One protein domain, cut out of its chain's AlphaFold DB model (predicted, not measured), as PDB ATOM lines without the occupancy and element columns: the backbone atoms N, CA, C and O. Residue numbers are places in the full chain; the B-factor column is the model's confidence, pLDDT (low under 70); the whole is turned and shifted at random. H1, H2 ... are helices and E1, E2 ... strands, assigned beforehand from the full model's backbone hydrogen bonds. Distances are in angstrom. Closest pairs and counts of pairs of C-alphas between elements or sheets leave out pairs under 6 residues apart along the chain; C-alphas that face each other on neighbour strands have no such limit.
ATOM      1  N   VAL A   3      35.806 -12.321 -11.511       97.25
ATOM      2  CA  VAL A   3      34.778 -12.933 -10.663       97.25
ATOM      3  C   VAL A   3      34.441 -14.313 -11.220       97.25
ATOM      4  O   VAL A   3      33.702 -14.392 -12.203       97.25
ATOM      5  N   PRO A   4      34.977 -15.397 -10.631       95.94
ATOM      6  CA  PRO A   4      34.486 -16.740 -10.897       95.94
ATOM      7  C   PRO A   4      33.030 -16.827 -10.437       95.94
ATOM      8  O   PRO A   4      32.739 -16.573  -9.270       95.94
ATOM      9  N   ASN A   5      32.121 -17.137 -11.356       96.19
ATOM     10  CA  ASN A   5      30.695 -17.234 -11.078       96.19
ATOM     11  C   ASN A   5      30.239 -18.681 -11.271       96.19
ATOM     12  O   ASN A   5      30.116 -19.154 -12.399       96.19
ATOM     13  N   ASN A   6      30.034 -19.382 -10.162       94.62
ATOM     14  CA  ASN A   6      29.419 -20.708 -10.097       94.62
ATOM     15  C   ASN A   6      27.964 -20.658  -9.603       94.62
ATOM     16  O   ASN A   6      27.362 -21.709  -9.444       94.62
ATOM     17  N   HIS A   7      27.410 -19.465  -9.349       94.25
ATOM     18  CA  HIS A   7      26.069 -19.267  -8.786       94.25
ATOM     19  C   HIS A   7      25.829 -19.890  -7.403       94.25
ATOM     20  O   HIS A   7      24.675 -20.069  -7.027       94.25
ATOM     21  N   GLU A   8      26.872 -20.176  -6.620       93.69
ATOM     22  CA  GLU A   8      26.746 -20.882  -5.338       93.69
ATOM     23  C   GLU A   8      27.808 -20.427  -4.328       93.69
ATOM     24  O   GLU A   8      28.944 -20.099  -4.682       93.69
ATOM     25  N   TYR A   9      27.502 -20.526  -3.035       92.75
ATOM     26  CA  TYR A   9      28.511 -20.559  -1.977       92.75
ATOM     27  C   TYR A   9      29.182 -21.944  -1.902       92.75
ATOM     28  O   TYR A   9      29.083 -22.643  -0.895       92.75
ATOM     29  N   GLY A  10      29.911 -22.330  -2.953       90.62
ATOM     30  CA  GLY A  10      30.404 -23.709  -3.135       90.62
ATOM     31  C   GLY A  10      31.213 -24.277  -1.958       90.62
ATOM     32  O   GLY A  10      31.036 -25.432  -1.581       90.62
ATOM     33  N   ILE A  11      32.050 -23.469  -1.291       92.00
ATOM     34  CA  ILE A  11      32.797 -23.942  -0.110       92.00
ATOM     35  C   ILE A  11      31.872 -24.321   1.057       92.00
ATOM     36  O   ILE A  11      32.132 -25.301   1.748       92.00
ATOM     37  N   LEU A  12      30.781 -23.580   1.268       91.62
ATOM     38  CA  LEU A  12      29.823 -23.874   2.332       91.62
ATOM     39  C   LEU A  12      29.031 -25.148   2.020       91.62
ATOM     40  O   LEU A  12      28.801 -25.940   2.930       91.62
ATOM     41  N   GLU A  13      28.706 -25.389   0.748       87.81
ATOM     42  CA  GLU A  13      28.080 -26.638   0.292       87.81
ATOM     43  C   GLU A  13      29.009 -27.848   0.503       87.81
ATOM     44  O   GLU A  13      28.605 -28.889   1.035       87.81
ATOM     45  N   ALA A  14      30.298 -27.693   0.186       89.31
ATOM     46  CA  ALA A  14      31.301 -28.723   0.447       89.31
ATOM     47  C   ALA A  14      31.431 -29.033   1.952       89.31
ATOM     48  O   ALA A  14      31.490 -30.201   2.346       89.31
ATOM     49  N   PHE A  15      31.408 -28.006   2.811       91.00
ATOM     50  CA  PHE A  15      31.401 -28.183   4.268       91.00
ATOM     51  C   PHE A  15      30.115 -28.832   4.789       91.00
ATOM     52  O   PHE A  15      30.190 -29.680   5.679       91.00
ATOM     53  N   ALA A  16      28.949 -28.470   4.251       89.12
ATOM     54  CA  ALA A  16      27.667 -29.068   4.617       89.12
ATOM     55  C   ALA A  16      27.666 -30.581   4.347       89.12
ATOM     56  O   ALA A  16      27.308 -31.380   5.218       89.12
ATOM     57  N   THR A  17      28.177 -30.977   3.179       87.62
ATOM     58  CA  THR A  17      28.366 -32.386   2.813       87.62
ATOM     59  C   THR A  17      29.350 -33.087   3.753       87.62
ATOM     60  O   THR A  17      29.036 -34.151   4.290       87.62
ATOM     61  N   PHE A  18      30.513 -32.482   4.013       89.56
ATOM     62  CA  PHE A  18      31.529 -33.034   4.914       89.56
ATOM     63  C   PHE A  18      30.998 -33.259   6.342       89.56
ATOM     64  O   PHE A  18      31.234 -34.307   6.943       89.56
ATOM     65  N   LYS A  33      24.783 -11.119 -11.515       95.94
ATOM     66  CA  LYS A  33      25.478 -10.747 -12.757       95.94
ATOM     67  C   LYS A  33      26.524  -9.659 -12.476       95.94
ATOM     68  O   LYS A  33      26.241  -8.478 -12.697       95.94
ATOM     69  N   PRO A  34      27.714 -10.017 -11.956       97.31
ATOM     70  CA  PRO A  34      28.777  -9.066 -11.623       97.31
ATOM     71  C   PRO A  34      29.127  -8.079 -12.741       97.31
ATOM     72  O   PRO A  34      29.368  -6.904 -12.461       97.31
ATOM     73  N   HIS A  35      29.110  -8.517 -14.005       98.06
ATOM     74  CA  HIS A  35      29.378  -7.620 -15.132       98.06
ATOM     75  C   HIS A  35      28.350  -6.479 -15.242       98.06
ATOM     76  O   HIS A  35      28.735  -5.345 -15.523       98.06
ATOM     77  N   LEU A  36      27.064  -6.737 -14.976       98.19
ATOM     78  CA  LEU A  36      26.026  -5.699 -15.003       98.19
ATOM     79  C   LEU A  36      26.137  -4.751 -13.812       98.19
ATOM     80  O   LEU A  36      25.919  -3.553 -13.969       98.19
ATOM     81  N   LEU A  37      26.507  -5.265 -12.635       97.50
ATOM     82  CA  LEU A  37      26.772  -4.414 -11.474       97.50
ATOM     83  C   LEU A  37      27.901  -3.430 -11.782       97.50
ATOM     84  O   LEU A  37      27.749  -2.236 -11.552       97.50
ATOM     85  N   ALA A  38      28.997  -3.911 -12.372       97.81
ATOM     86  CA  ALA A  38      30.107  -3.060 -12.781       97.81
ATOM     87  C   ALA A  38      29.650  -1.939 -13.726       97.81
ATOM     88  O   ALA A  38      29.955  -0.775 -13.477       97.81
ATOM     89  N   GLN A  39      28.859  -2.279 -14.748       97.81
ATOM     90  CA  GLN A  39      28.294  -1.300 -15.682       97.81
ATOM     91  C   GLN A  39      27.394  -0.278 -14.971       97.81
ATOM     92  O   GLN A  39      27.517   0.919 -15.219       97.81
ATOM     93  N   GLY A  40      26.541  -0.726 -14.046       97.94
ATOM     94  CA  GLY A  40      25.682   0.154 -13.246       97.94
ATOM     95  C   GLY A  40      26.458   1.136 -12.362       97.94
ATOM     96  O   GLY A  40      25.998   2.253 -12.144       97.94
ATOM     97  N   TYR A  41      27.656   0.759 -11.908       97.00
ATOM     98  CA  TYR A  41      28.573   1.627 -11.160       97.00
ATOM     99  C   TYR A  41      29.522   2.451 -12.053       97.00
ATOM    100  O   TYR A  41      30.418   3.120 -11.539       97.00
ATOM    101  N   GLY A  42      29.352   2.420 -13.378       96.88
ATOM    102  CA  GLY A  42      30.182   3.173 -14.327       96.88
ATOM    103  C   GLY A  42      31.544   2.542 -14.636       96.88
ATOM    104  O   GLY A  42      32.386   3.179 -15.267       96.88
ATOM    105  N   ALA A  43      31.779   1.300 -14.211       97.31
ATOM    106  CA  ALA A  43      32.961   0.525 -14.568       97.31
ATOM    107  C   ALA A  43      32.741  -0.268 -15.867       97.31
ATOM    108  O   ALA A  43      31.613  -0.514 -16.301       97.31
ATOM    109  N   THR A  44      33.829  -0.743 -16.476       98.25
ATOM    110  CA  THR A  44      33.710  -1.731 -17.554       98.25
ATOM    111  C   THR A  44      33.289  -3.072 -16.955       98.25
ATOM    112  O   THR A  44      33.924  -3.556 -16.022       98.25
ATOM    113  N   GLY A  45      32.257  -3.703 -17.513       98.06
ATOM    114  CA  GLY A  45      31.831  -5.054 -17.146       98.06
ATOM    115  C   GLY A  45      31.645  -5.930 -18.378       98.06
ATOM    116  O   GLY A  45      30.971  -5.510 -19.319       98.06
ATOM    117  N   LEU A  46      32.216  -7.136 -18.375       98.19
ATOM    118  CA  LEU A  46      32.081  -8.110 -19.464       98.19
ATOM    119  C   LEU A  46      32.080  -9.560 -18.955       98.19
ATOM    120  O   LEU A  46      32.475  -9.824 -17.821       98.19
ATOM    121  N   VAL A  47      31.656 -10.489 -19.813       98.31
ATOM    122  CA  VAL A  47      31.647 -11.934 -19.542       98.31
ATOM    123  C   VAL A  47      32.674 -12.629 -20.432       98.31
ATOM    124  O   VAL A  47      32.725 -12.373 -21.636       98.31
ATOM    125  N   ALA A  48      33.470 -13.526 -19.854       98.31
ATOM    126  CA  ALA A  48      34.424 -14.364 -20.569       98.31
ATOM    127  C   ALA A  48      34.210 -15.840 -20.200       98.31
ATOM    128  O   ALA A  48      34.584 -16.281 -19.117       98.31
ATOM    129  N   SER A  49      33.629 -16.613 -21.119       97.31
ATOM    130  CA  SER A  49      33.205 -18.005 -20.880       97.31
ATOM    131  C   SER A  49      34.249 -19.051 -21.274       97.31
ATOM    132  O   SER A  49      34.007 -20.250 -21.174       97.31
ATOM    133  N   THR A  50      35.410 -18.623 -21.766       97.31
ATOM    134  CA  THR A  50      36.500 -19.516 -22.167       97.31
ATOM    135  C   THR A  50      37.832 -18.978 -21.678       97.31
ATOM    136  O   THR A  50      38.033 -17.767 -21.587       97.31
ATOM    137  N   ALA A  51      38.798 -19.867 -21.445       96.44
ATOM    138  CA  ALA A  51      40.143 -19.461 -21.041       96.44
ATOM    139  C   ALA A  51      40.804 -18.499 -22.052       96.44
ATOM    140  O   ALA A  51      41.559 -17.613 -21.660       96.44
ATOM    141  N   ALA A  52      40.511 -18.652 -23.349       98.00
ATOM    142  CA  ALA A  52      40.991 -17.736 -24.382       98.00
ATOM    143  C   ALA A  52      40.370 -16.337 -24.243       98.00
ATOM    144  O   ALA A  52      41.103 -15.351 -24.260       98.00
ATOM    145  N   GLN A  53      39.053 -16.251 -24.029       98.25
ATOM    146  CA  GLN A  53      38.371 -14.977 -23.784       98.25
ATOM    147  C   GLN A  53      38.851 -14.311 -22.496       98.25
ATOM    148  O   GLN A  53      39.041 -13.103 -22.488       98.25
ATOM    149  N   VAL A  54      39.106 -15.080 -21.431       97.88
ATOM    150  CA  VAL A  54      39.643 -14.537 -20.173       97.88
ATOM    151  C   VAL A  54      41.005 -13.889 -20.408       97.88
ATOM    152  O   VAL A  54      41.228 -12.766 -19.964       97.88
ATOM    153  N   ARG A  55      41.905 -14.555 -21.145       97.38
ATOM    154  CA  ARG A  55      43.220 -13.990 -21.494       97.38
ATOM    155  C   ARG A  55      43.097 -12.722 -22.337       97.38
ATOM    156  O   ARG A  55      43.770 -11.742 -22.039       97.38
ATOM    157  N   CYS A  56      42.233 -12.741 -23.352       97.81
ATOM    158  CA  CYS A  56      41.979 -11.590 -24.219       97.81
ATOM    159  C   CYS A  56      41.446 -10.397 -23.414       97.81
ATOM    160  O   CYS A  56      42.030  -9.320 -23.436       97.81
ATOM    161  N   ALA A  57      40.397 -10.622 -22.622       97.50
ATOM    162  CA  ALA A  57      39.782  -9.597 -21.794       97.50
ATOM    163  C   ALA A  57      40.737  -9.032 -20.740       97.50
ATOM    164  O   ALA A  57      40.675  -7.846 -20.438       97.50
ATOM    165  N   LEU A  58      41.618  -9.863 -20.177       96.88
ATOM    166  CA  LEU A  58      42.621  -9.401 -19.223       96.88
ATOM    167  C   LEU A  58      43.649  -8.479 -19.888       96.88
ATOM    168  O   LEU A  58      43.982  -7.451 -19.306       96.88
ATOM    169  N   ALA A  59      44.118  -8.827 -21.090       97.00
ATOM    170  CA  ALA A  59      45.034  -7.981 -21.852       97.00
ATOM    171  C   ALA A  59      44.378  -6.634 -22.198       97.00
ATOM    172  O   ALA A  59      44.928  -5.585 -21.888       97.00
ATOM    173  N   GLU A  60      43.152  -6.653 -22.726       97.00
ATOM    174  CA  GLU A  60      42.407  -5.426 -23.038       97.00
ATOM    175  C   GLU A  60      42.100  -4.576 -21.797       97.00
ATOM    176  O   GLU A  60      42.113  -3.347 -21.861       97.00
ATOM    177  N   ALA A  61      41.799  -5.212 -20.662       96.38
ATOM    178  CA  ALA A  61      41.538  -4.519 -19.406       96.38
ATOM    179  C   ALA A  61      42.789  -3.833 -18.845       96.38
ATOM    180  O   ALA A  61      42.651  -2.841 -18.134       96.38
ATOM    181  N   TRP A  62      43.980  -4.358 -19.142       95.50
ATOM    182  CA  TRP A  62      45.249  -3.798 -18.681       95.50
ATOM    183  C   TRP A  62      45.564  -2.453 -19.340       95.50
ATOM    184  O   TRP A  62      46.044  -1.536 -18.679       95.50
ATOM    185  N   ASP A  63      45.236  -2.325 -20.625       96.19
ATOM    186  CA  ASP A  63      45.491  -1.112 -21.409       96.19
ATOM    187  C   ASP A  63      44.347  -0.085 -21.314       96.19
ATOM    188  O   ASP A  63      44.465   1.051 -21.782       96.19
ATOM    189  N   ARG A  64      43.217  -0.466 -20.708       94.19
ATOM    190  CA  ARG A  64      42.038   0.389 -20.574       94.19
ATOM    191  C   ARG A  64      42.142   1.294 -19.340       94.19
ATOM    192  O   ARG A  64      42.401   0.807 -18.241       94.19
ATOM    193  N   PRO A  65      41.827   2.596 -19.457       94.75
ATOM    194  CA  PRO A  65      41.682   3.447 -18.287       94.75
ATOM    195  C   PRO A  65      40.443   3.056 -17.466       94.75
ATOM    196  O   PRO A  65      39.334   2.950 -17.992       94.75
ATOM    197  N   GLY A  66      40.628   2.915 -16.154       94.69
ATOM    198  CA  GLY A  66      39.552   2.679 -15.193       94.69
ATOM    199  C   GLY A  66      39.322   1.205 -14.828       94.69
ATOM    200  O   GLY A  66      39.942   0.297 -15.383       94.69
ATOM    201  N   PRO A  67      38.449   0.941 -13.841       96.75
ATOM    202  CA  PRO A  67      38.212  -0.408 -13.350       96.75
ATOM    203  C   PRO A  67      37.448  -1.261 -14.370       96.75
ATOM    204  O   PRO A  67      36.476  -0.821 -14.987       96.75
ATOM    205  N   THR A  68      37.861  -2.524 -14.479       98.00
ATOM    206  CA  THR A  68      37.191  -3.543 -15.292       98.00
ATOM    207  C   THR A  68      36.827  -4.753 -14.437       98.00
ATOM    208  O   THR A  68      37.660  -5.259 -13.678       98.00
ATOM    209  N   VAL A  69      35.596  -5.238 -14.569       98.38
ATOM    210  CA  VAL A  69      35.101  -6.492 -13.995       98.38
ATOM    211  C   VAL A  69      34.898  -7.503 -15.120       98.38
ATOM    212  O   VAL A  69      34.183  -7.241 -16.087       98.38
ATOM    213  N   ILE A  70      35.532  -8.661 -14.976       98.38
ATOM    214  CA  ILE A  70      35.422  -9.794 -15.890       98.38
ATOM    215  C   ILE A  70      34.710 -10.904 -15.129       98.38
ATOM    216  O   ILE A  70      35.274 -11.502 -14.212       98.38
ATOM    217  N   GLU A  71      33.460 -11.158 -15.487       98.38
ATOM    218  CA  GLU A  71      32.719 -12.312 -15.001       98.38
ATOM    219  C   GLU A  71      33.147 -13.559 -15.773       98.38
ATOM    220  O   GLU A  71      33.167 -13.564 -17.005       98.38
ATOM    221  N   VAL A  72      33.489 -14.616 -15.043       98.19
ATOM    222  CA  VAL A  72      33.953 -15.883 -15.604       98.19
ATOM    223  C   VAL A  72      33.029 -16.986 -15.107       98.19
ATOM    224  O   VAL A  72      33.194 -17.440 -13.974       98.19
ATOM    225  N   PRO A  73      32.052 -17.417 -15.919       96.56
ATOM    226  CA  PRO A  73      31.248 -18.585 -15.601       96.56
ATOM    227  C   PRO A  73      32.153 -19.806 -15.425       96.56
ATOM    228  O   PRO A  73      32.985 -20.101 -16.286       96.56
ATOM    229  N   ILE A  74      31.999 -20.504 -14.306       95.00
ATOM    230  CA  ILE A  74      32.738 -21.731 -13.997       95.00
ATOM    231  C   ILE A  74      31.765 -22.859 -13.659       95.00
ATOM    232  O   ILE A  74      30.597 -22.630 -13.359       95.00
TER     233      ILE A  74
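AT A GLANCE: This is residues 3 to 18 and 33 to 74 of the 82 residues of the protein "TPP_enzyme_C domain-containing protein" of Gordonia lacunae (UniProt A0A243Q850). A small parallel sheet, E1 E3 E2, has H2 over one face and H3 over the other; an arm, residues 8 to 18 with H1, sticks out and makes the length. The 58 printed residues, class mixed, run E1 H1 H2 E2 H3 E3. The whole is loose, radius of gyration of the C-alphas 13.7 A, spans 44 by 26 by 14 A.

IN THESE COORDINATES: E3 is residues 68 to 73, 16.2 A, ending at (31.248, -18.585, -15.601); E2 is 44 to 47; E1 is 3 to 5, from (34.778, -12.933, -10.663). H3 is 51 to 63, 19.1 A; H2 34 to 40; H1 10 to 18, 12.4 A.

HOW THE PARTS SIT: Staggered, E3 pairs with E2 over 68 to 71 (N 69 and O 44, 2.8 A) and with E1 over 71 to 73 (N 5 and O 72, 2.8 A). H2 and H3 are on opposite faces, three layers, both along the strands, heights 7.1 A and 9.6 A. Closest C-alphas are His 35 and Gly 45, 4.1 A, for H2 and E2, and Ala 61 and Thr 68, 6.1 A, for H3 and E3. E2, H3, E3 form a strand-helix-strand unit, parallel neighbours joined through a helix, with a right-handed crossover. H1 is not on the sheet. Each O i to N i+4 pair is within hydrogen-bond range in H1 and H2, 8 of 9 in H3.

THE WHOLE: Residues 19 to 32 are not printed; C-alphas 18 and 33 are 29.1 A apart. No link printed whole is long; no printed residue is under 70 in pLDDT.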